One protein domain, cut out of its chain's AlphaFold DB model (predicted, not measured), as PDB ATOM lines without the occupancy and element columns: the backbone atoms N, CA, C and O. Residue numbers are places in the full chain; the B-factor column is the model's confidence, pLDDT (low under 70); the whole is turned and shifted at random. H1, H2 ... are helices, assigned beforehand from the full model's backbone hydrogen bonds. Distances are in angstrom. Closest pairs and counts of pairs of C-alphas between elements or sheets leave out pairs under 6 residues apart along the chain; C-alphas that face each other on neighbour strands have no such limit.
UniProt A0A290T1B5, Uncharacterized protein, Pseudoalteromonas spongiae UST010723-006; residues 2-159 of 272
ATOM      1  N   LEU A   2     -37.231 -23.204 -36.427       69.81
ATOM      2  CA  LEU A   2     -37.572 -22.141 -35.456       69.81
ATOM      3  C   LEU A   2     -39.025 -22.176 -34.938       69.81
ATOM      4  O   LEU A   2     -39.245 -22.065 -33.746       69.81
ATOM      5  N   PHE A   3     -40.019 -22.451 -35.788       70.75
ATOM      6  CA  PHE A   3     -41.424 -22.583 -35.350       70.75
ATOM      7  C   PHE A   3     -41.676 -23.756 -34.403       70.75
ATOM      8  O   PHE A   3     -42.474 -23.651 -33.480       70.75
ATOM      9  N   VAL A   4     -41.007 -24.884 -34.649       74.25
ATOM     10  CA  VAL A   4     -41.097 -26.059 -33.772       74.25
ATOM     11  C   VAL A   4     -40.487 -25.730 -32.414       74.25
ATOM     12  O   VAL A   4     -40.979 -26.209 -31.402       74.25
ATOM     13  N   GLU A   5     -39.444 -24.904 -32.403       80.94
ATOM     14  CA  GLU A   5     -38.799 -24.434 -31.184       80.94
ATOM     15  C   GLU A   5     -39.688 -23.441 -30.421       80.94
ATOM     16  O   GLU A   5     -39.995 -23.685 -29.258       80.94
ATOM     17  N   LEU A   6     -40.240 -22.431 -31.102       83.62
ATOM     18  CA  LEU A   6     -41.218 -21.501 -30.524       83.62
ATOM     19  C   LEU A   6     -42.402 -22.266 -29.918       83.62
ATOM     20  O   LEU A   6     -42.760 -22.063 -28.763       83.62
ATOM     21  N   ASN A   7     -42.974 -23.208 -30.672       86.69
ATOM     22  CA  ASN A   7     -44.108 -24.016 -30.226       86.69
ATOM     23  C   ASN A   7     -43.808 -24.878 -28.989       86.69
ATOM     24  O   ASN A   7     -44.731 -25.248 -28.268       86.69
ATOM     25  N   LYS A   8     -42.544 -25.257 -28.768       87.06
ATOM     26  CA  LYS A   8     -42.127 -26.018 -27.580       87.06
ATOM     27  C   LYS A   8     -41.938 -25.130 -26.358       87.06
ATOM     28  O   LYS A   8     -42.163 -25.608 -25.252       87.06
ATOM     29  N   GLN A   9     -41.494 -23.892 -26.558       89.44
ATOM     30  CA  GLN A   9     -41.176 -22.969 -25.470       89.44
ATOM     31  C   GLN A   9     -42.398 -22.208 -24.952       89.44
ATOM     32  O   GLN A   9     -42.425 -21.837 -23.782       89.44
ATOM     33  N   LEU A  10     -43.412 -21.986 -25.793       90.12
ATOM     34  CA  LEU A  10     -44.650 -21.335 -25.368       90.12
ATOM     35  C   LEU A  10     -45.365 -22.159 -24.292       90.12
ATOM     36  O   LEU A  10     -45.650 -23.342 -24.493       90.12
ATOM     37  N   ASP A  11     -45.715 -21.511 -23.180       90.00
ATOM     38  CA  ASP A  11     -46.586 -22.117 -22.178       90.00
ATOM     39  C   ASP A  11     -47.983 -22.324 -22.771       90.00
ATOM     40  O   ASP A  11     -48.588 -21.387 -23.289       90.00
ATOM     41  N   LYS A  12     -48.491 -23.556 -22.692       92.00
ATOM     42  CA  LYS A  12     -49.801 -23.971 -23.211       92.00
ATOM     43  C   LYS A  12     -50.848 -24.134 -22.108       92.00
ATOM     44  O   LYS A  12     -51.989 -24.480 -22.411       92.00
ATOM     45  N   SER A  13     -50.491 -23.877 -20.848       91.75
ATOM     46  CA  SER A  13     -51.371 -24.034 -19.685       91.75
ATOM     47  C   SER A  13     -52.642 -23.177 -19.774       91.75
ATOM     48  O   SER A  13     -53.707 -23.605 -19.332       91.75
ATOM     49  N   ALA A  14     -52.553 -22.020 -20.440       90.94
ATOM     50  CA  ALA A  14     -53.669 -21.107 -20.673       90.94
ATOM     51  C   ALA A  14     -54.724 -21.645 -21.669       90.94
ATOM     52  O   ALA A  14     -55.828 -21.101 -21.772       90.94
ATOM     53  N   TRP A  15     -54.422 -22.714 -22.421       93.81
ATOM     54  CA  TRP A  15     -55.384 -23.362 -23.315       93.81
ATOM     55  C   TRP A  15     -56.117 -24.494 -22.602       93.81
ATOM     56  O   TRP A  15     -55.650 -25.631 -22.514       93.81
ATOM     57  N   HIS A  16     -57.352 -24.214 -22.196       93.62
ATOM     58  CA  HIS A  16     -58.247 -25.192 -21.580       93.62
ATOM     59  C   HIS A  16     -58.910 -26.094 -22.637       93.62
ATOM     60  O   HIS A  16     -60.130 -26.156 -22.766       93.62
ATOM     61  N   THR A  17     -58.099 -26.809 -23.424       92.19
ATOM     62  CA  THR A  17     -58.563 -27.621 -24.569       92.19
ATOM     63  C   THR A  17     -59.497 -28.769 -24.191       92.19
ATOM     64  O   THR A  17     -60.226 -29.270 -25.042       92.19
ATOM     65  N   GLN A  18     -59.494 -29.186 -22.925       94.88
ATOM     66  CA  GLN A  18     -60.381 -30.232 -22.413       94.88
ATOM     67  C   GLN A  18     -61.705 -29.683 -21.867       94.88
ATOM     68  O   GLN A  18     -62.594 -30.472 -21.563       94.88
ATOM     69  N   ASP A  19     -61.863 -28.359 -21.757       96.19
ATOM     70  CA  ASP A  19     -63.106 -27.716 -21.328       96.19
ATOM     71  C   ASP A  19     -64.001 -27.407 -22.553       96.19
ATOM     72  O   ASP A  19     -63.692 -26.518 -23.360       96.19
ATOM     73  N   PRO A  20     -65.146 -28.103 -22.717       95.31
ATOM     74  CA  PRO A  20     -66.039 -27.883 -23.850       95.31
ATOM     75  C   PRO A  20     -66.694 -26.496 -23.858       95.31
ATOM     76  O   PRO A  20     -66.997 -25.973 -24.936       95.31
ATOM     77  N   GLN A  21     -66.944 -25.899 -22.686       96.25
ATOM     78  CA  GLN A  21     -67.530 -24.562 -22.588       96.25
ATOM     79  C   GLN A  21     -66.513 -23.509 -23.019       96.25
ATOM     80  O   GLN A  21     -66.840 -22.655 -23.851       96.25
ATOM     81  N   TRP A  22     -65.271 -23.634 -22.544       94.50
ATOM     82  CA  TRP A  22     -64.161 -22.789 -22.976       94.50
ATOM     83  C   TRP A  22     -63.953 -22.875 -24.490       94.50
ATOM     84  O   TRP A  22     -63.967 -21.853 -25.174       94.50
ATOM     85  N   LEU A  23     -63.881 -24.087 -25.055       94.88
ATOM     86  CA  LEU A  23     -63.729 -24.279 -26.502       94.88
ATOM     87  C   LEU A  23     -64.881 -23.667 -27.305       94.88
ATOM     88  O   LEU A  23     -64.658 -23.093 -28.374       94.88
ATOM     89  N   LYS A  24     -66.122 -23.783 -26.819       95.94
ATOM     90  CA  LYS A  24     -67.293 -23.180 -27.466       95.94
ATOM     91  C   LYS A  24     -67.197 -21.653 -27.464       95.94
ATOM     92  O   LYS A  24     -67.432 -21.037 -28.506       95.94
ATOM     93  N   ALA A  25     -66.825 -21.052 -26.334       93.81
ATOM     94  CA  ALA A  25     -66.616 -19.611 -26.220       93.81
ATOM     95  C   ALA A  25     -65.464 -19.138 -27.120       93.81
ATOM     96  O   ALA A  25     -65.632 -18.196 -27.897       93.81
ATOM     97  N   ARG A  26     -64.332 -19.851 -27.108       93.19
ATOM     98  CA  ARG A  26     -63.154 -19.542 -27.924       93.19
ATOM     99  C   ARG A  26     -63.484 -19.627 -29.415       93.19
ATOM    100  O   ARG A  26     -63.242 -18.672 -30.141       93.19
ATOM    101  N   LYS A  27     -64.171 -20.672 -29.887       95.38
ATOM    102  CA  LYS A  27     -64.635 -20.760 -31.289       95.38
ATOM    103  C   LYS A  27     -65.544 -19.593 -31.697       95.38
ATOM    104  O   LYS A  27     -65.417 -19.100 -32.816       95.38
ATOM    105  N   LYS A  28     -66.438 -19.136 -30.812       93.81
ATOM    106  CA  LYS A  28     -67.287 -17.958 -31.068       93.81
ATOM    107  C   LYS A  28     -66.449 -16.678 -31.181       93.81
ATOM    108  O   LYS A  28     -66.675 -15.881 -32.091       93.81
ATOM    109  N   HIS A  29     -65.462 -16.504 -30.302       91.44
ATOM    110  CA  HIS A  29     -64.528 -15.380 -30.368       91.44
ATOM    111  C   HIS A  29     -63.727 -15.412 -31.680       91.44
ATOM    112  O   HIS A  29     -63.735 -14.435 -32.426       91.44
ATOM    113  N   TRP A  30     -63.166 -16.565 -32.053       93.19
ATOM    114  CA  TRP A  30     -62.453 -16.733 -33.321       93.19
ATOM    115  C   TRP A  30     -63.280 -16.279 -34.528       93.19
ATOM    116  O   TRP A  30     -62.796 -15.543 -35.378       93.19
ATOM    117  N   GLN A  31     -64.557 -16.669 -34.601       93.00
ATOM    118  CA  GLN A  31     -65.438 -16.254 -35.699       93.00
ATOM    119  C   GLN A  31     -65.631 -14.735 -35.771       93.00
ATOM    120  O   GLN A  31     -65.780 -14.198 -36.869       93.00
ATOM    121  N   THR A  32     -65.630 -14.055 -34.625       89.88
ATOM    122  CA  THR A  32     -65.721 -12.591 -34.548       89.88
ATOM    123  C   THR A  32     -64.448 -11.957 -35.108       89.88
ATOM    124  O   THR A  32     -64.528 -11.160 -36.042       89.88
ATOM    125  N   LEU A  33     -63.277 -12.421 -34.658       88.25
ATOM    126  CA  LEU A  33     -61.975 -11.972 -35.162       88.25
ATOM    127  C   LEU A  33     -61.809 -12.234 -36.666       88.25
ATOM    128  O   LEU A  33     -61.369 -11.366 -37.410       88.25
ATOM    129  N   VAL A  34     -62.227 -13.401 -37.163       90.50
ATOM    130  CA  VAL A  34     -62.151 -13.733 -38.596       90.50
ATOM    131  C   VAL A  34     -62.995 -12.791 -39.450       90.50
ATOM    132  O   VAL A  34     -62.567 -12.424 -40.545       90.50
ATOM    133  N   LYS A  35     -64.195 -12.415 -38.989       88.62
ATOM    134  CA  LYS A  35     -65.026 -11.431 -39.702       88.62
ATOM    135  C   LYS A  35     -64.310 -10.087 -39.776       88.62
ATOM    136  O   LYS A  35     -64.232  -9.531 -40.868       88.62
ATOM    137  N   PHE A  36     -63.742  -9.640 -38.657       85.31
ATOM    138  CA  PHE A  36     -62.957  -8.415 -38.581       85.31
ATOM    139  C   PHE A  36     -61.752  -8.455 -39.543       85.31
ATOM    140  O   PHE A  36     -61.684  -7.659 -40.478       85.31
ATOM    141  N   PHE A  37     -60.872  -9.457 -39.443       86.69
ATOM    142  CA  PHE A  37     -59.689  -9.545 -40.310       86.69
ATOM    143  C   PHE A  37     -60.026  -9.614 -41.800       86.69
ATOM    144  O   PHE A  37     -59.292  -9.057 -42.615       86.69
ATOM    145  N   LYS A  38     -61.131 -10.272 -42.175       88.00
ATOM    146  CA  LYS A  38     -61.580 -10.332 -43.572       88.00
ATOM    147  C   LYS A  38     -62.154  -9.006 -44.061       88.00
ATOM    148  O   LYS A  38     -61.843  -8.616 -45.183       88.00
ATOM    149  N   ALA A  39     -62.973  -8.333 -43.252       85.75
ATOM    150  CA  ALA A  39     -63.574  -7.050 -43.608       85.75
ATOM    151  C   ALA A  39     -62.501  -5.976 -43.837       85.75
ATOM    152  O   ALA A  39     -62.543  -5.263 -44.838       85.75
ATOM    153  N   HIS A  40     -61.489  -5.949 -42.969       82.94
ATOM    154  CA  HIS A  40     -60.406  -4.963 -43.002       82.94
ATOM    155  C   HIS A  40     -59.168  -5.428 -43.787       82.94
ATOM    156  O   HIS A  40     -58.196  -4.690 -43.903       82.94
ATOM    157  N   LYS A  41     -59.203  -6.638 -44.369       85.56
ATOM    158  CA  LYS A  41     -58.102  -7.246 -45.145       85.56
ATOM    159  C   LYS A  41     -56.763  -7.290 -44.388       85.56
ATOM    160  O   LYS A  41     -55.706  -7.188 -45.005       85.56
ATOM    161  N   ILE A  42     -56.823  -7.479 -43.070       84.50
ATOM    162  CA  ILE A  42     -55.655  -7.499 -42.176       84.50
ATOM    163  C   ILE A  42     -54.852  -8.790 -42.349       84.50
ATOM    164  O   ILE A  42     -53.630  -8.759 -42.449       84.50
ATOM    165  N   LEU A  43     -55.544  -9.934 -42.423       85.50
ATOM    166  CA  LEU A  43     -54.928 -11.242 -42.643       85.50
ATOM    167  C   LEU A  43     -55.464 -11.898 -43.907       85.50
ATOM    168  O   LEU A  43     -56.660 -11.855 -44.214       85.50
ATOM    169  N   ARG A  44     -54.568 -12.583 -44.615       84.81
ATOM    170  CA  ARG A  44     -54.930 -13.422 -45.753       84.81
ATOM    171  C   ARG A  44     -55.665 -14.692 -45.292       84.81
ATOM    172  O   ARG A  44     -55.468 -15.143 -44.161       84.81
ATOM    173  N   PRO A  45     -56.509 -15.305 -46.144       86.44
ATOM    174  CA  PRO A  45     -57.274 -16.499 -45.773       86.44
ATOM    175  C   PRO A  45     -56.429 -17.693 -45.298       86.44
ATOM    176  O   PRO A  45     -56.857 -18.433 -44.413       86.44
ATOM    177  N   ASP A  46     -55.246 -17.879 -45.877       82.62
ATOM    178  CA  ASP A  46     -54.257 -18.891 -45.504       82.62
ATOM    179  C   ASP A  46     -53.662 -18.627 -44.116       82.62
ATOM    180  O   ASP A  46     -53.643 -19.534 -43.282       82.62
ATOM    181  N   SER A  47     -53.291 -17.380 -43.818       84.69
ATOM    182  CA  SER A  47     -52.808 -16.980 -42.490       84.69
ATOM    183  C   SER A  47     -53.896 -17.126 -41.422       84.69
ATOM    184  O   SER A  47     -53.635 -17.641 -40.338       84.69
ATOM    185  N   ILE A  48     -55.149 -16.781 -41.740       88.62
ATOM    186  CA  ILE A  48     -56.294 -17.033 -40.851       88.62
ATOM    187  C   ILE A  48     -56.394 -18.528 -40.517       88.62
ATOM    188  O   ILE A  48     -56.496 -18.899 -39.350       88.62
ATOM    189  N   LYS A  49     -56.340 -19.408 -41.525       84.88
ATOM    190  CA  LYS A  49     -56.419 -20.858 -41.302       84.88
ATOM    191  C   LYS A  49     -55.269 -21.366 -40.428       84.88
ATOM    192  O   LYS A  49     -55.504 -22.198 -39.555       84.88
ATOM    193  N   TYR A  50     -54.060 -20.852 -40.643       84.12
ATOM    194  CA  TYR A  50     -52.888 -21.187 -39.840       84.12
ATOM    195  C   TYR A  50     -53.096 -20.842 -38.357       84.12
ATOM    196  O   TYR A  50     -52.995 -21.713 -37.489       84.12
ATOM    197  N   TYR A  51     -53.474 -19.594 -38.068       89.56
ATOM    198  CA  TYR A  51     -53.642 -19.110 -36.697       89.56
ATOM    199  C   TYR A  51     -54.854 -19.681 -35.969       89.56
ATOM    200  O   TYR A  51     -54.859 -19.706 -34.741       89.56
ATOM    201  N   GLN A  52     -55.852 -20.198 -36.688       91.75
ATOM    202  CA  GLN A  52     -57.001 -20.852 -36.065       91.75
ATOM    203  C   GLN A  52     -56.581 -22.010 -35.155       91.75
ATOM    204  O   GLN A  52     -57.153 -22.181 -34.079       91.75
ATOM    205  N   THR A  53     -55.609 -22.815 -35.587       89.56
ATOM    206  CA  THR A  53     -55.141 -23.960 -34.797       89.56
ATOM    207  C   THR A  53     -54.495 -23.470 -33.513       89.56
ATOM    208  O   THR A  53     -54.938 -23.840 -32.429       89.56
ATOM    209  N   TYR A  54     -53.551 -22.537 -33.629       91.94
ATOM    210  CA  TYR A  54     -52.887 -21.934 -32.480       91.94
ATOM    211  C   TYR A  54     -53.878 -21.291 -31.502       91.94
ATOM    212  O   TYR A  54     -53.859 -21.578 -30.309       91.94
ATOM    213  N   PHE A  55     -54.828 -20.505 -32.006       93.94
ATOM    214  CA  PHE A  55     -55.839 -19.844 -31.186       93.94
ATOM    215  C   PHE A  55     -56.702 -20.828 -30.377       93.94
ATOM    216  O   PHE A  55     -57.128 -20.512 -29.264       93.94
ATOM    217  N   LEU A  56     -56.972 -22.017 -30.923       93.00
ATOM    218  CA  LEU A  56     -57.832 -23.020 -30.291       93.00
ATOM    219  C   LEU A  56     -57.074 -24.030 -29.429       93.00
ATOM    220  O   LEU A  56     -57.662 -24.544 -28.479       93.00
ATOM    221  N   THR A  57     -55.817 -24.340 -29.751       91.12
ATOM    222  CA  THR A  57     -55.094 -25.463 -29.130       91.12
ATOM    223  C   THR A  57     -53.727 -25.106 -28.557       91.12
ATOM    224  O   THR A  57     -53.133 -25.948 -27.896       91.12
ATOM    225  N   GLY A  58     -53.207 -23.910 -28.835       90.88
ATOM    226  CA  GLY A  58     -51.850 -23.502 -28.468       90.88
ATOM    227  C   GLY A  58     -50.767 -24.110 -29.352       90.88
ATOM    228  O   GLY A  58     -49.587 -23.865 -29.130       90.88
ATOM    229  N   GLU A  59     -51.152 -24.874 -30.378       90.19
ATOM    230  CA  GLU A  59     -50.215 -25.516 -31.294       90.19
ATOM    231  C   GLU A  59     -50.003 -24.656 -32.541       90.19
ATOM    232  O   GLU A  59     -50.923 -24.425 -33.333       90.19
ATOM    233  N   LEU A  60     -48.766 -24.216 -32.747       85.31
ATOM    234  CA  LEU A  60     -48.319 -23.650 -34.013       85.31
ATOM    235  C   LEU A  60     -48.071 -24.797 -34.994       85.31
ATOM    236  O   LEU A  60     -47.169 -25.614 -34.802       85.31
ATOM    237  N   GLN A  61     -48.882 -24.867 -36.051       75.75
ATOM    238  CA  GLN A  61     -48.769 -25.943 -37.034       75.75
ATOM    239  C   GLN A  61     -47.393 -25.942 -37.708       75.75
ATOM    240  O   GLN A  61     -46.857 -24.892 -38.081       75.75
ATOM    241  N   ASN A  62     -46.842 -27.142 -37.912       68.94
ATOM    242  CA  ASN A  62     -45.629 -27.314 -38.695       68.94
ATOM    243  C   ASN A  62     -45.942 -27.037 -40.172       68.94
ATOM    244  O   ASN A  62     -46.682 -27.769 -40.823       68.94
ATOM    245  N   THR A  63     -45.347 -25.982 -40.719       62.59
ATOM    246  CA  THR A  63     -45.572 -25.533 -42.098       62.59
ATOM    247  C   THR A  63     -45.081 -26.526 -43.156       62.59
ATOM    248  O   THR A  63     -45.514 -26.446 -44.305       62.59
ATOM    249  N   GLN A  64     -44.249 -27.508 -42.779       58.12
ATOM    250  CA  GLN A  64     -43.872 -28.623 -43.659       58.12
ATOM    251  C   GLN A  64     -45.078 -29.477 -44.085       58.12
ATOM    252  O   GLN A  64     -45.052 -30.051 -45.169       58.12
ATOM    253  N   GLU A  65     -46.146 -29.522 -43.284       53.44
ATOM    254  CA  GLU A  65     -47.365 -30.287 -43.586       53.44
ATOM    255  C   GLU A  65     -48.354 -29.516 -44.477       53.44
ATOM    256  O   GLU A  65     -49.229 -30.114 -45.099       53.44
ATOM    257  N   ILE A  66     -48.222 -28.186 -44.557       53.72
ATOM    258  CA  ILE A  66     -49.215 -27.285 -45.172       53.72
ATOM    259  C   ILE A  66     -48.733 -26.702 -46.511       53.72
ATOM    260  O   ILE A  66     -49.536 -26.178 -47.278       53.72
ATOM    261  N   GLY A  67     -47.436 -26.810 -46.826       50.59
ATOM    262  CA  GLY A  67     -46.859 -26.429 -48.123       50.59
ATOM    263  C   GLY A  67     -46.697 -24.921 -48.363       50.59
ATOM    264  O   GLY A  67     -46.168 -24.528 -49.401       50.59
ATOM    265  N   TYR A  68     -47.111 -24.069 -47.423       53.91
ATOM    266  CA  TYR A  68     -46.918 -22.619 -47.466       53.91
ATOM    267  C   TYR A  68     -46.696 -22.048 -46.060       53.91
ATOM    268  O   TYR A  68     -47.270 -22.520 -45.078       53.91
ATOM    269  N   PHE A  69     -45.844 -21.024 -45.971       58.72
ATOM    270  CA  PHE A  69     -45.654 -20.227 -44.759       58.72
ATOM    271  C   PHE A  69     -46.656 -19.067 -44.738       58.72
ATOM    272  O   PHE A  69     -46.817 -18.419 -45.778       58.72
ATOM    273  N   PRO A  70     -47.278 -18.753 -43.583       65.81
ATOM    274  CA  PRO A  70     -47.975 -17.483 -43.435       65.81
ATOM    275  C   PRO A  70     -46.945 -16.373 -43.628       65.81
ATOM    276  O   PRO A  70     -45.862 -16.423 -43.041       65.81
ATOM    277  N   ARG A  71     -47.257 -15.385 -44.467       63.53
ATOM    278  CA  ARG A  71     -46.339 -14.259 -44.687       63.53
ATOM    279  C   ARG A  71     -46.274 -13.334 -43.479       63.53
ATOM    280  O   ARG A  71     -45.287 -12.639 -43.310       63.53
ATOM    281  N   GLU A  72     -47.323 -13.334 -42.670       68.00
ATOM    282  CA  GLU A  72     -47.531 -12.386 -41.584       68.00
ATOM    283  C   GLU A  72     -47.144 -12.947 -40.202       68.00
ATOM    284  O   GLU A  72     -47.721 -12.522 -39.210       68.00
ATOM    285  N   VAL A  73     -46.204 -13.900 -40.092       75.81
ATOM    286  CA  VAL A  73     -45.785 -14.367 -38.757       75.81
ATOM    287  C   VAL A  73     -44.985 -13.297 -38.031       75.81
ATOM    288  O   VAL A  73     -43.869 -12.988 -38.434       75.81
ATOM    289  N   ASN A  74     -45.556 -12.800 -36.936       81.56
ATOM    290  CA  ASN A  74     -44.938 -11.851 -36.019       81.56
ATOM    291  C   ASN A  74     -45.368 -12.129 -34.565       81.56
ATOM    292  O   ASN A  74     -46.384 -12.798 -34.334       81.56
ATOM    293  N   ALA A  75     -44.608 -11.632 -33.585       86.38
ATOM    294  CA  ALA A  75     -44.919 -11.784 -32.161       86.38
ATOM    295  C   ALA A  75     -46.295 -11.213 -31.794       86.38
ATOM    296  O   ALA A  75     -46.993 -11.798 -30.968       86.38
ATOM    297  N   PHE A  76     -46.718 -10.120 -32.435       89.00
ATOM    298  CA  PHE A  76     -47.995  -9.469 -32.174       89.00
ATOM    299  C   PHE A  76     -49.181 -10.416 -32.393       89.00
ATOM    300  O   PHE A  76     -50.049 -10.517 -31.531       89.00
ATOM    301  N   LEU A  77     -49.216 -11.162 -33.501       89.81
ATOM    302  CA  LEU A  77     -50.286 -12.128 -33.761       89.81
ATOM    303  C   LEU A  77     -50.260 -13.294 -32.768       89.81
ATOM    304  O   LEU A  77     -51.314 -13.791 -32.376       89.81
ATOM    305  N   ILE A  78     -49.071 -13.722 -32.338       91.12
ATOM    306  CA  ILE A  78     -48.920 -14.776 -31.326       91.12
ATOM    307  C   ILE A  78     -49.476 -14.286 -29.979       91.12
ATOM    308  O   ILE A  78     -50.309 -14.962 -29.382       91.12
ATOM    309  N   MET A  79     -49.102 -13.078 -29.553       93.06
ATOM    310  CA  MET A  79     -49.628 -12.396 -28.364       93.06
ATOM    311  C   MET A  79     -51.151 -12.212 -28.426       93.06
ATOM    312  O   MET A  79     -51.864 -12.609 -27.507       93.06
ATOM    313  N   MET A  80     -51.664 -11.682 -29.537       91.38
ATOM    314  CA  MET A  80     -53.094 -11.422 -29.743       91.38
ATOM    315  C   MET A  80     -53.943 -12.692 -29.669       91.38
ATOM    316  O   MET A  80     -55.087 -12.664 -29.212       91.38
ATOM    317  N   PHE A  81     -53.401 -13.829 -30.103       92.75
ATOM    318  CA  PHE A  81     -54.113 -15.104 -30.060       92.75
ATOM    319  C   PHE A  81     -53.882 -15.910 -28.777       92.75
ATOM    320  O   PHE A  81     -54.624 -16.874 -28.538       92.75
ATOM    321  N   TYR A  82     -52.943 -15.487 -27.928       93.81
ATOM    322  CA  TYR A  82     -52.688 -16.082 -26.622       93.81
ATOM    323  C   TYR A  82     -53.928 -15.946 -25.704       93.81
ATOM    324  O   TYR A  82     -54.615 -14.924 -25.742       93.81
ATOM    325  N   PRO A  83     -54.320 -16.957 -24.909       92.94
ATOM    326  CA  PRO A  83     -55.512 -16.850 -24.066       92.94
ATOM    327  C   PRO A  83     -55.341 -15.905 -22.878       92.94
ATOM    328  O   PRO A  83     -56.286 -15.194 -22.545       92.94
ATOM    329  N   ASP A  84     -54.160 -15.893 -22.263       93.25
ATOM    330  CA  ASP A  84     -53.857 -15.045 -21.112       93.25
ATOM    331  C   ASP A  84     -53.314 -13.684 -21.566       93.25
ATOM    332  O   ASP A  84     -52.166 -13.531 -21.974       93.25
ATOM    333  N   GLN A  85     -54.184 -12.683 -21.511       91.62
ATOM    334  CA  GLN A  85     -53.913 -11.327 -21.981       91.62
ATOM    335  C   GLN A  85     -53.269 -10.434 -20.905       91.62
ATOM    336  O   GLN A  85     -53.239  -9.214 -21.054       91.62
ATOM    337  N   THR A  86     -52.756 -11.010 -19.811       92.94
ATOM    338  CA  THR A  86     -51.989 -10.247 -18.820       92.94
ATOM    339  C   THR A  86     -50.651  -9.773 -19.393       92.94
ATOM    340  O   THR A  86     -50.019 -10.435 -20.219       92.94
ATOM    341  N   LYS A  87     -50.175  -8.617 -18.918       92.19
ATOM    342  CA  LYS A  87     -48.908  -8.009 -19.358       92.19
ATOM    343  C   LYS A  87     -47.705  -8.947 -19.216       92.19
ATOM    344  O   LYS A  87     -46.854  -8.981 -20.100       92.19
ATOM    345  N   GLU A  88     -47.639  -9.703 -18.123       94.06
ATOM    346  CA  GLU A  88     -46.548 -10.647 -17.846       94.06
ATOM    347  C   GLU A  88     -46.537 -11.815 -18.842       94.06
ATOM    348  O   GLU A  88     -45.493 -12.130 -19.421       94.06
ATOM    349  N   SER A  89     -47.706 -12.393 -19.122       94.19
ATOM    350  CA  SER A  89     -47.850 -13.475 -20.097       94.19
ATOM    351  C   SER A  89     -47.536 -13.007 -21.516       94.19
ATOM    352  O   SER A  89     -46.731 -13.633 -22.206       94.19
ATOM    353  N   LEU A  90     -48.063 -11.853 -21.940       93.75
ATOM    354  CA  LEU A  90     -47.764 -11.290 -23.262       93.75
ATOM    355  C   LEU A  90     -46.278 -10.936 -23.425       93.75
ATOM    356  O   LEU A  90     -45.692 -11.213 -24.471       93.75
ATOM    357  N   ARG A  91     -45.635 -10.396 -22.381       91.81
ATOM    358  CA  ARG A  91     -44.184 -10.154 -22.365       91.81
ATOM    359  C   ARG A  91     -43.387 -11.440 -22.507       91.81
ATOM    360  O   ARG A  91     -42.401 -11.468 -23.237       91.81
ATOM    361  N   THR A  92     -43.807 -12.493 -21.819       92.06
ATOM    362  CA  THR A  92     -43.150 -13.799 -21.887       92.06
ATOM    363  C   THR A  92     -43.229 -14.362 -23.304       92.06
ATOM    364  O   THR A  92     -42.208 -14.744 -23.868       92.06
ATOM    365  N   VAL A  93     -44.413 -14.317 -23.923       91.94
ATOM    366  CA  VAL A  93     -44.619 -14.716 -25.325       91.94
ATOM    367  C   VAL A  93     -43.726 -13.913 -26.275       91.94
ATOM    368  O   VAL A  93     -43.054 -14.501 -27.123       91.94
ATOM    369  N   PHE A  94     -43.688 -12.588 -26.117       89.44
ATOM    370  CA  PHE A  94     -42.844 -11.705 -26.921       89.44
ATOM    371  C   PHE A  94     -41.356 -12.054 -26.786       89.44
ATOM    372  O   PHE A  94     -40.666 -12.229 -27.788       89.44
ATOM    373  N   ASN A  95     -40.873 -12.232 -25.555       87.06
ATOM    374  CA  ASN A  95     -39.476 -12.564 -25.287       87.06
ATOM    375  C   ASN A  95     -39.089 -13.927 -25.876       87.06
ATOM    376  O   ASN A  95     -38.071 -14.013 -26.557       87.06
ATOM    377  N   ILE A  96     -39.922 -14.959 -25.700       87.94
ATOM    378  CA  ILE A  96     -39.699 -16.287 -26.298       87.94
ATOM    379  C   ILE A  96     -39.618 -16.178 -27.825       87.94
ATOM    380  O   ILE A  96     -38.747 -16.789 -28.453       87.94
ATOM    381  N   TYR A  97     -40.515 -15.396 -28.437       86.38
ATOM    382  CA  TYR A  97     -40.492 -15.159 -29.878       86.38
ATOM    383  C   TYR A  97     -39.171 -14.513 -30.310       86.38
ATOM    384  O   TYR A  97     -38.488 -15.042 -31.193       86.38
ATOM    385  N   CYS A  98     -38.777 -13.416 -29.660       79.31
ATOM    386  CA  CYS A  98     -37.528 -12.716 -29.941       79.31
ATOM    387  C   CYS A  98     -36.306 -13.632 -29.776       79.31
ATOM    388  O   CYS A  98     -35.450 -13.666 -30.657       79.31
ATOM    389  N   GLU A  99     -36.231 -14.412 -28.697       80.00
ATOM    390  CA  GLU A  99     -35.122 -15.338 -28.436       80.00
ATOM    391  C   GLU A  99     -35.046 -16.465 -29.472       80.00
ATOM    392  O   GLU A  99     -33.959 -16.821 -29.933       80.00
ATOM    393  N   THR A 100     -36.198 -16.998 -29.886       78.38
ATOM    394  CA  THR A 100     -36.268 -18.098 -30.853       78.38
ATOM    395  C   THR A 100     -35.894 -17.648 -32.264       78.38
ATOM    396  O   THR A 100     -35.168 -18.353 -32.966       78.38
ATOM    397  N   TYR A 101     -36.387 -16.492 -32.711       70.31
ATOM    398  CA  TYR A 101     -36.177 -16.015 -34.083       70.31
ATOM    399  C   TYR A 101     -34.904 -15.177 -34.252       70.31
ATOM    400  O   TYR A 101     -34.453 -15.000 -35.386       70.31
ATOM    401  N   HIS A 102     -34.256 -14.761 -33.158       64.31
ATOM    402  CA  HIS A 102     -32.978 -14.043 -33.184       64.31
ATOM    403  C   HIS A 102     -31.868 -14.744 -32.374       64.31
ATOM    404  O   HIS A 102     -31.388 -14.218 -31.369       64.31
ATOM    405  N   PRO A 103     -31.360 -15.901 -32.846       50.12
ATOM    406  CA  PRO A 103     -30.269 -16.619 -32.178       50.12
ATOM    407  C   PRO A 103     -28.906 -15.902 -32.266       50.12
ATOM    408  O   PRO A 103     -27.976 -16.235 -31.531       50.12
ATOM    409  N   GLN A 104     -28.761 -14.900 -33.140       47.91
ATOM    410  CA  GLN A 104     -27.606 -14.002 -33.164       47.91
ATOM    411  C   GLN A 104     -27.980 -12.735 -32.389       47.91
ATOM    412  O   GLN A 104     -28.777 -11.936 -32.873       47.91
ATOM    413  N   LYS A 105     -27.393 -12.547 -31.198       47.62
ATOM    414  CA  LYS A 105     -27.600 -11.443 -30.229       47.62
ATOM    415  C   LYS A 105     -27.363 -10.010 -30.764       47.62
ATOM    416  O   LYS A 105     -27.162  -9.090 -29.979       47.62
ATOM    417  N   VAL A 106     -27.326  -9.818 -32.078       43.59
ATOM    418  CA  VAL A 106     -27.008  -8.560 -32.755       43.59
ATOM    419  C   VAL A 106     -28.274  -7.767 -33.102       43.59
ATOM    420  O   VAL A 106     -28.198  -6.547 -33.169       43.59
ATOM    421  N   MET A 107     -29.444  -8.403 -33.268       46.44
ATOM    422  CA  MET A 107     -30.674  -7.692 -33.669       46.44
ATOM    423  C   MET A 107     -31.947  -8.314 -33.062       46.44
ATOM    424  O   MET A 107     -32.494  -9.238 -33.649       46.44
ATOM    425  N   PRO A 108     -32.446  -7.818 -31.914       42.75
ATOM    426  CA  PRO A 108     -33.627  -8.352 -31.223       42.75
ATOM    427  C   PRO A 108     -35.006  -7.956 -31.798       42.75
ATOM    428  O   PRO A 108     -36.012  -8.411 -31.259       42.75
ATOM    429  N   CYS A 109     -35.108  -7.097 -32.823       46.19
ATOM    430  CA  CYS A 109     -36.395  -6.504 -33.246       46.19
ATOM    431  C   CYS A 109     -36.534  -6.276 -34.769       46.19
ATOM    432  O   CYS A 109     -37.078  -5.258 -35.194       46.19
ATOM    433  N   CYS A 110     -36.111  -7.234 -35.605       48.59
ATOM    434  CA  CYS A 110     -36.537  -7.290 -37.020       48.59
ATOM    435  C   CYS A 110     -37.898  -7.993 -37.179       48.59
ATOM    436  O   CYS A 110     -38.151  -8.666 -38.173       48.59
ATOM    437  N   ASP A 111     -38.751  -7.878 -36.166       62.81
ATOM    438  CA  ASP A 111     -40.109  -8.384 -36.215       62.81
ATOM    439  C   ASP A 111     -41.034  -7.264 -36.699       62.81
ATOM    440  O   ASP A 111     -41.002  -6.148 -36.169       62.81
ATOM    441  N   ASP A 112     -41.874  -7.561 -37.687       70.94
ATOM    442  CA  ASP A 112     -42.859  -6.627 -38.246       70.94
ATOM    443  C   ASP A 112     -44.032  -6.397 -37.273       70.94
ATOM    444  O   ASP A 112     -45.041  -5.819 -37.652       70.94
ATOM    445  N   SER A 113     -43.940  -6.849 -36.015       78.50
ATOM    446  CA  SER A 113     -44.986  -6.714 -34.992       78.50
ATOM    447  C   SER A 113     -45.435  -5.279 -34.762       78.50
ATOM    448  O   SER A 113     -46.635  -5.030 -34.699       78.50
ATOM    449  N   ILE A 114     -44.489  -4.342 -34.647       75.38
ATOM    450  CA  ILE A 114     -44.805  -2.921 -34.465       75.38
ATOM    451  C   ILE A 114     -45.491  -2.376 -35.721       75.38
ATOM    452  O   ILE A 114     -46.581  -1.826 -35.613       75.38
ATOM    453  N   ASP A 115     -44.934  -2.624 -36.911       73.81
ATOM    454  CA  ASP A 115     -45.540  -2.161 -38.172       73.81
ATOM    455  C   ASP A 115     -46.924  -2.770 -38.385       73.81
ATOM    456  O   ASP A 115     -47.845  -2.125 -38.885       73.81
ATOM    457  N   PHE A 116     -47.080  -4.038 -38.012       78.81
ATOM    458  CA  PHE A 116     -48.340  -4.742 -38.098       78.81
ATOM    459  C   PHE A 116     -49.359  -4.131 -37.139       78.81
ATOM    460  O   PHE A 116     -50.491  -3.893 -37.562       78.81
ATOM    461  N   PHE A 117     -48.963  -3.855 -35.896       79.19
ATOM    462  CA  PHE A 117     -49.795  -3.204 -34.889       79.19
ATOM    463  C   PHE A 117     -50.224  -1.802 -35.338       79.19
ATOM    464  O   PHE A 117     -51.419  -1.519 -35.404       79.19
ATOM    465  N   GLU A 118     -49.283  -0.952 -35.750       72.81
ATOM    466  CA  GLU A 118     -49.585   0.405 -36.206       72.81
ATOM    467  C   GLU A 118     -50.492   0.397 -37.439       72.81
ATOM    468  O   GLU A 118     -51.549   1.023 -37.449       72.81
ATOM    469  N   LYS A 119     -50.128  -0.366 -38.475       73.44
ATOM    470  CA  LYS A 119     -50.851  -0.357 -39.749       73.44
ATOM    471  C   LYS A 119     -52.224  -1.013 -39.659       73.44
ATOM    472  O   LYS A 119     -53.167  -0.543 -40.300       73.44
ATOM    473  N   ASN A 120     -52.330  -2.127 -38.939       73.31
ATOM    474  CA  ASN A 120     -53.496  -3.006 -39.025       73.31
ATOM    475  C   ASN A 120     -54.382  -3.005 -37.785       73.31
ATOM    476  O   ASN A 120     -55.467  -3.575 -37.847       73.31
ATOM    477  N   ILE A 121     -53.940  -2.413 -36.678       70.75
ATOM    478  CA  ILE A 121     -54.701  -2.416 -35.427       70.75
ATOM    479  C   ILE A 121     -55.003  -0.985 -35.015       70.75
ATOM    480  O   ILE A 121     -56.176  -0.643 -34.910       70.75
ATOM    481  N   MET A 122     -53.988  -0.127 -34.900       64.56
ATOM    482  CA  MET A 122     -54.186   1.267 -34.484       64.56
ATOM    483  C   MET A 122     -55.067   2.068 -35.451       64.56
ATOM    484  O   MET A 122     -55.915   2.837 -35.010       64.56
ATOM    485  N   THR A 123     -54.939   1.850 -36.763       60.22
ATOM    486  CA  THR A 123     -55.735   2.566 -37.780       60.22
ATOM    487  C   THR A 123     -57.231   2.221 -37.773       60.22
ATOM    488  O   THR A 123     -58.003   2.880 -38.460       60.22
ATOM    489  N   PHE A 124     -57.651   1.169 -37.061       58.91
ATOM    490  CA  PHE A 124     -59.031   0.663 -37.084       58.91
ATOM    491  C   PHE A 124     -59.771   0.834 -35.753       58.91
ATOM    492  O   PHE A 124     -60.906   0.377 -35.622       58.91
ATOM    493  N   VAL A 125     -59.149   1.486 -34.769       54.84
ATOM    494  CA  VAL A 125     -59.764   1.781 -33.472       54.84
ATOM    495  C   VAL A 125     -60.663   3.020 -33.619       54.84
ATOM    496  O   VAL A 125     -60.318   4.105 -33.176       54.84
ATOM    497  N   GLU A 126     -61.787   2.882 -34.329       49.09
ATOM    498  CA  GLU A 126     -62.845   3.912 -34.391       49.09
ATOM    499  C   GLU A 126     -64.031   3.582 -33.460       49.09
ATOM    500  O   GLU A 126     -64.807   4.471 -33.113       49.09
ATOM    501  N   ASP A 127     -64.126   2.335 -32.977       46.75
ATOM    502  CA  ASP A 127     -65.125   1.889 -32.001       46.75
ATOM    503  C   ASP A 127     -64.482   1.702 -30.611       46.75
ATOM    504  O   ASP A 127     -63.351   1.228 -30.486       46.75
ATOM    505  N   GLN A 128     -65.204   2.080 -29.549       46.38
ATOM    506  CA  GLN A 128     -64.689   2.299 -28.182       46.38
ATOM    507  C   GLN A 128     -63.995   1.102 -27.493       46.38
ATOM    508  O   GLN A 128     -63.367   1.305 -26.459       46.38
ATOM    509  N   GLU A 129     -64.070  -0.117 -28.031       54.28
ATOM    510  CA  GLU A 129     -63.415  -1.301 -27.442       54.28
ATOM    511  C   GLU A 129     -62.163  -1.771 -28.204       54.28
ATOM    512  O   GLU A 129     -61.396  -2.572 -27.671       54.28
ATOM    513  N   GLY A 130     -61.918  -1.282 -29.424       60.81
ATOM    514  CA  GLY A 130     -60.775  -1.710 -30.238       60.81
ATOM    515  C   GLY A 130     -60.738  -3.212 -30.568       60.81
ATOM    516  O   GLY A 130     -61.603  -4.003 -30.196       60.81
ATOM    517  N   VAL A 131     -59.717  -3.636 -31.316       69.38
ATOM    518  CA  VAL A 131     -59.526  -5.057 -31.696       69.38
ATOM    519  C   VAL A 131     -58.983  -5.878 -30.523       69.38
ATOM    520  O   VAL A 131     -59.097  -7.104 -30.513       69.38
ATOM    521  N   LEU A 132     -58.391  -5.198 -29.536       77.50
ATOM    522  CA  LEU A 132     -57.735  -5.797 -28.377       77.50
ATOM    523  C   LEU A 132     -58.575  -5.690 -27.095       77.50
ATOM    524  O   LEU A 132     -58.103  -6.082 -26.026       77.50
ATOM    525  N   GLY A 133     -59.816  -5.198 -27.187       74.62
ATOM    526  CA  GLY A 133     -60.733  -5.100 -26.052       74.62
ATOM    527  C   GLY A 133     -60.257  -4.119 -24.978       74.62
ATOM    528  O   GLY A 133     -60.369  -4.433 -23.795       74.62
ATOM    529  N   GLY A 134     -59.659  -2.991 -25.376       74.81
ATOM    530  CA  GLY A 134     -59.127  -1.964 -24.473       74.81
ATOM    531  C   GLY A 134     -57.724  -2.241 -23.914       74.81
ATOM    532  O   GLY A 134     -57.262  -1.516 -23.035       74.81
ATOM    533  N   ASN A 135     -57.038  -3.292 -24.379       80.88
ATOM    534  CA  ASN A 135     -55.706  -3.670 -23.889       80.88
ATOM    535  C   ASN A 135     -54.547  -3.036 -24.675       80.88
ATOM    536  O   ASN A 135     -53.400  -3.430 -24.482       80.88
ATOM    537  N   GLU A 136     -54.800  -2.075 -25.564       79.44
ATOM    538  CA  GLU A 136     -53.802  -1.489 -26.470       79.44
ATOM    539  C   GLU A 136     -52.541  -0.998 -25.734       79.44
ATOM    540  O   GLU A 136     -51.426  -1.224 -26.206       79.44
ATOM    541  N   SER A 137     -52.693  -0.402 -24.548       77.44
ATOM    542  CA  SER A 137     -51.572   0.082 -23.727       77.44
ATOM    543  C   SER A 137     -50.624  -1.038 -23.283       77.44
ATOM    544  O   SER A 137     -49.408  -0.862 -23.325       77.44
ATOM    545  N   ILE A 138     -51.148  -2.222 -22.945       87.06
ATOM    546  CA  ILE A 138     -50.335  -3.395 -22.588       87.06
ATOM    547  C   ILE A 138     -49.472  -3.815 -23.780       87.06
ATOM    548  O   ILE A 138     -48.294  -4.135 -23.621       87.06
ATOM    549  N   TYR A 139     -50.042  -3.799 -24.984       86.56
ATOM    550  CA  TYR A 139     -49.312  -4.143 -26.201       86.56
ATOM    551  C   TYR A 139     -48.238  -3.107 -26.510       86.56
ATOM    552  O   TYR A 139     -47.125  -3.488 -26.865       86.56
ATOM    553  N   CYS A 140     -48.523  -1.821 -26.307       78.88
ATOM    554  CA  CYS A 140     -47.515  -0.775 -26.417       78.88
ATOM    555  C   CYS A 140     -46.357  -0.995 -25.435       78.88
ATOM    556  O   CYS A 140     -45.204  -1.002 -25.861       78.88
ATOM    557  N   ASP A 141     -46.640  -1.272 -24.162       83.75
ATOM    558  CA  ASP A 141     -45.606  -1.570 -23.163       83.75
ATOM    559  C   ASP A 141     -44.748  -2.777 -23.571       83.75
ATOM    560  O   ASP A 141     -43.522  -2.782 -23.425       83.75
ATOM    561  N   VAL A 142     -45.387  -3.830 -24.087       87.31
ATOM    562  CA  VAL A 142     -44.698  -5.058 -24.494       87.31
ATOM    563  C   VAL A 142     -43.893  -4.869 -25.774       87.31
ATOM    564  O   VAL A 142     -42.814  -5.447 -25.849       87.31
ATOM    565  N   LEU A 143     -44.345  -4.061 -26.740       82.38
ATOM    566  CA  LEU A 143     -43.683  -3.852 -28.037       82.38
ATOM    567  C   LEU A 143     -42.632  -2.732 -28.018       82.38
ATOM    568  O   LEU A 143     -41.535  -2.919 -28.547       82.38
ATOM    569  N   TYR A 144     -42.897  -1.617 -27.339       76.50
ATOM    570  CA  TYR A 144     -42.005  -0.452 -27.281       76.50
ATOM    571  C   TYR A 144     -41.113  -0.418 -26.039       76.50
ATOM    572  O   TYR A 144     -40.042   0.175 -26.092       76.50
ATOM    573  N   GLY A 145     -41.484  -1.119 -24.966       77.88
ATOM    574  CA  GLY A 145     -40.728  -1.171 -23.716       77.88
ATOM    575  C   GLY A 145     -41.219  -0.141 -22.706       77.88
ATOM    576  O   GLY A 145     -41.831   0.866 -23.064       77.88
ATOM    577  N   GLU A 146     -40.941  -0.395 -21.433       79.00
ATOM    578  CA  GLU A 146     -41.418   0.444 -20.326       79.00
ATOM    579  C   GLU A 146     -40.362   1.424 -19.832       79.00
ATOM    580  O   GLU A 146     -40.678   2.489 -19.306       79.00
ATOM    581  N   THR A 147     -39.093   1.045 -19.962       79.00
ATOM    582  CA  THR A 147     -37.972   1.847 -19.474       79.00
ATOM    583  C   THR A 147     -37.257   2.537 -20.628       79.00
ATOM    584  O   THR A 147     -37.234   2.033 -21.751       79.00
ATOM    585  N   LYS A 148     -36.592   3.663 -20.336       71.31
ATOM    586  CA  LYS A 148     -35.734   4.364 -21.304       71.31
ATOM    587  C   LYS A 148     -34.705   3.420 -21.933       71.31
ATOM    588  O   LYS A 148     -34.482   3.481 -23.134       71.31
ATOM    589  N   GLU A 149     -34.109   2.522 -21.149       77.31
ATOM    590  CA  GLU A 149     -33.140   1.539 -21.650       77.31
ATOM    591  C   GLU A 149     -33.779   0.544 -22.628       77.31
ATOM    592  O   GLU A 149     -33.239   0.308 -23.708       77.31
ATOM    593  N   GLU A 150     -34.946  -0.010 -22.292       75.75
ATOM    594  CA  GLU A 150     -35.671  -0.925 -23.178       75.75
ATOM    595  C   GLU A 150     -36.110  -0.236 -24.469       75.75
ATOM    596  O   GLU A 150     -35.952  -0.812 -25.548       75.75
ATOM    597  N   GLN A 151     -36.625   0.988 -24.363       74.38
ATOM    598  CA  GLN A 151     -37.077   1.794 -25.494       74.38
ATOM    599  C   GLN A 151     -35.910   2.162 -26.414       74.38
ATOM    600  O   GLN A 151     -35.988   1.928 -27.617       74.38
ATOM    601  N   LEU A 152     -34.785   2.630 -25.860       69.50
ATOM    602  CA  LEU A 152     -33.561   2.913 -26.616       69.50
ATOM    603  C   LEU A 152     -32.998   1.663 -27.288       69.50
ATOM    604  O   LEU A 152     -32.618   1.707 -28.460       69.50
ATOM    605  N   LYS A 153     -32.981   0.536 -26.564       72.69
ATOM    606  CA  LYS A 153     -32.594  -0.760 -27.118       72.69
ATOM    607  C   LYS A 153     -33.465  -1.050 -28.334       72.69
ATOM    608  O   LYS A 153     -32.924  -1.159 -29.424       72.69
ATOM    609  N   ARG A 154     -34.791  -1.065 -28.197       69.31
ATOM    610  CA  ARG A 154     -35.733  -1.362 -29.295       69.31
ATOM    611  C   ARG A 154     -35.639  -0.363 -30.455       69.31
ATOM    612  O   ARG A 154     -35.757  -0.772 -31.607       69.31
ATOM    613  N   HIS A 155     -35.346   0.905 -30.170       59.97
ATOM    614  CA  HIS A 155     -35.165   1.947 -31.175       59.97
ATOM    615  C   HIS A 155     -33.896   1.817 -32.017       59.97
ATOM    616  O   HIS A 155     -33.963   1.968 -33.236       59.97
ATOM    617  N   SER A 156     -32.747   1.526 -31.393       54.78
ATOM    618  CA  SER A 156     -31.441   1.443 -32.074       54.78
ATOM    619  C   SER A 156     -31.430   0.475 -33.266       54.78
ATOM    620  O   SER A 156     -30.564   0.550 -34.136       54.78
ATOM    621  N   TYR A 157     -32.436  -0.400 -33.337       57.78
ATOM    622  CA  TYR A 157     -32.615  -1.408 -34.369       57.78
ATOM    623  C   TYR A 157     -33.601  -1.013 -35.493       57.78
ATOM    624  O   TYR A 157     -33.650  -1.725 -36.493       57.78
ATOM    625  N   ARG A 158     -34.360   0.095 -35.376       54.62
ATOM    626  CA  ARG A 158     -35.412   0.545 -36.330       54.62
ATOM    627  C   ARG A 158     -35.219   1.983 -36.858       54.62
ATOM    628  O   ARG A 158     -36.184   2.652 -37.210       54.62
ATOM    629  N   ASN A 159     -33.972   2.451 -36.907       47.03
ATOM    630  CA  ASN A 159     -33.597   3.844 -37.185       47.03
ATOM    631  C   ASN A 159     -34.314   4.489 -38.410       47.03
ATOM    632  O   ASN A 159     -34.666   3.785 -39.358       47.03
TER     633      ASN A 159
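AT A GLANCE: This is residues 2 to 159 of the 272 residues of an uncharacterized protein of Pseudoalteromonas spongiae UST010723-006 (UniProt A0A290T1B5). A short helix, H4, sits in the middle of a rounded body, with the hairpin of H2 and H3 on one side of it and H5, H6 and H7 on the other. H1 packs on the end of H5, and H8 lies at the far end of the body from H2. The printed part has 158 residues with eight named helices, H1 to H8 along the chain, and no named strand: the class is all helix. It is compact, with a radius of gyration of the C-alphas of 15.6 A and spans of 44 by 38 by 28 A.

HOW THE PARTS SIT: H2, residues 20 to 39, and H3, residues 45 to 57, touch as a hairpin, opposite ways at a shallow tilt of 21 degrees; their closest C-alphas, of Arg 26 and Leu 56, are 6.8 A apart. H3, with residues 51 to 55 alone, only just touches H4, residues 75 to 81, with 3 pairs of C-alphas within 8 A, the closest those of Phe 55 and Phe 81 at 5.2 A. H4 touches H5, residues 87 to 101, at a steep tilt of 46 degrees; the closest C-alphas are those of Met 79 and Leu 90, 5.5 A. H4 touches H6, residues 113 to 120, closest at the C-alphas of Phe 76 and Ser 113, 5.0 A. H5 touches H7, residues 136 to 144, closest at the C-alphas of Arg 91 and Val 142, 5.5 A. With residues 96 to 101 alone H5 touches H1, residues 2 to 9. H8, residues 148 to 156, and H7 only just touch, with 3 pairs within 8 A, and only at the corner. Every O i to N i+4 pair is within hydrogen-bond range but in H3, 7 of 9.

IN THESE COORDINATES: H1 begins at C-alpha 2 (-37.572, -22.141, -35.456) and H8 ends at C-alpha 156 (-31.441, 1.443, -32.074). H2 is 28.8 A long, H5 21.0 A and H3 19.0 A.

THE WHOLE: The C-alphas farthest apart, of Pro 20 and Asn 159, are 47.3 A apart. The printed part has no cut; the links H3 to H4, H5 to H6 and H6 to H7 are long. Residues under pLDDT 70 include 62 to 72, 102 to 111, 122 to 131 and 154 to 159.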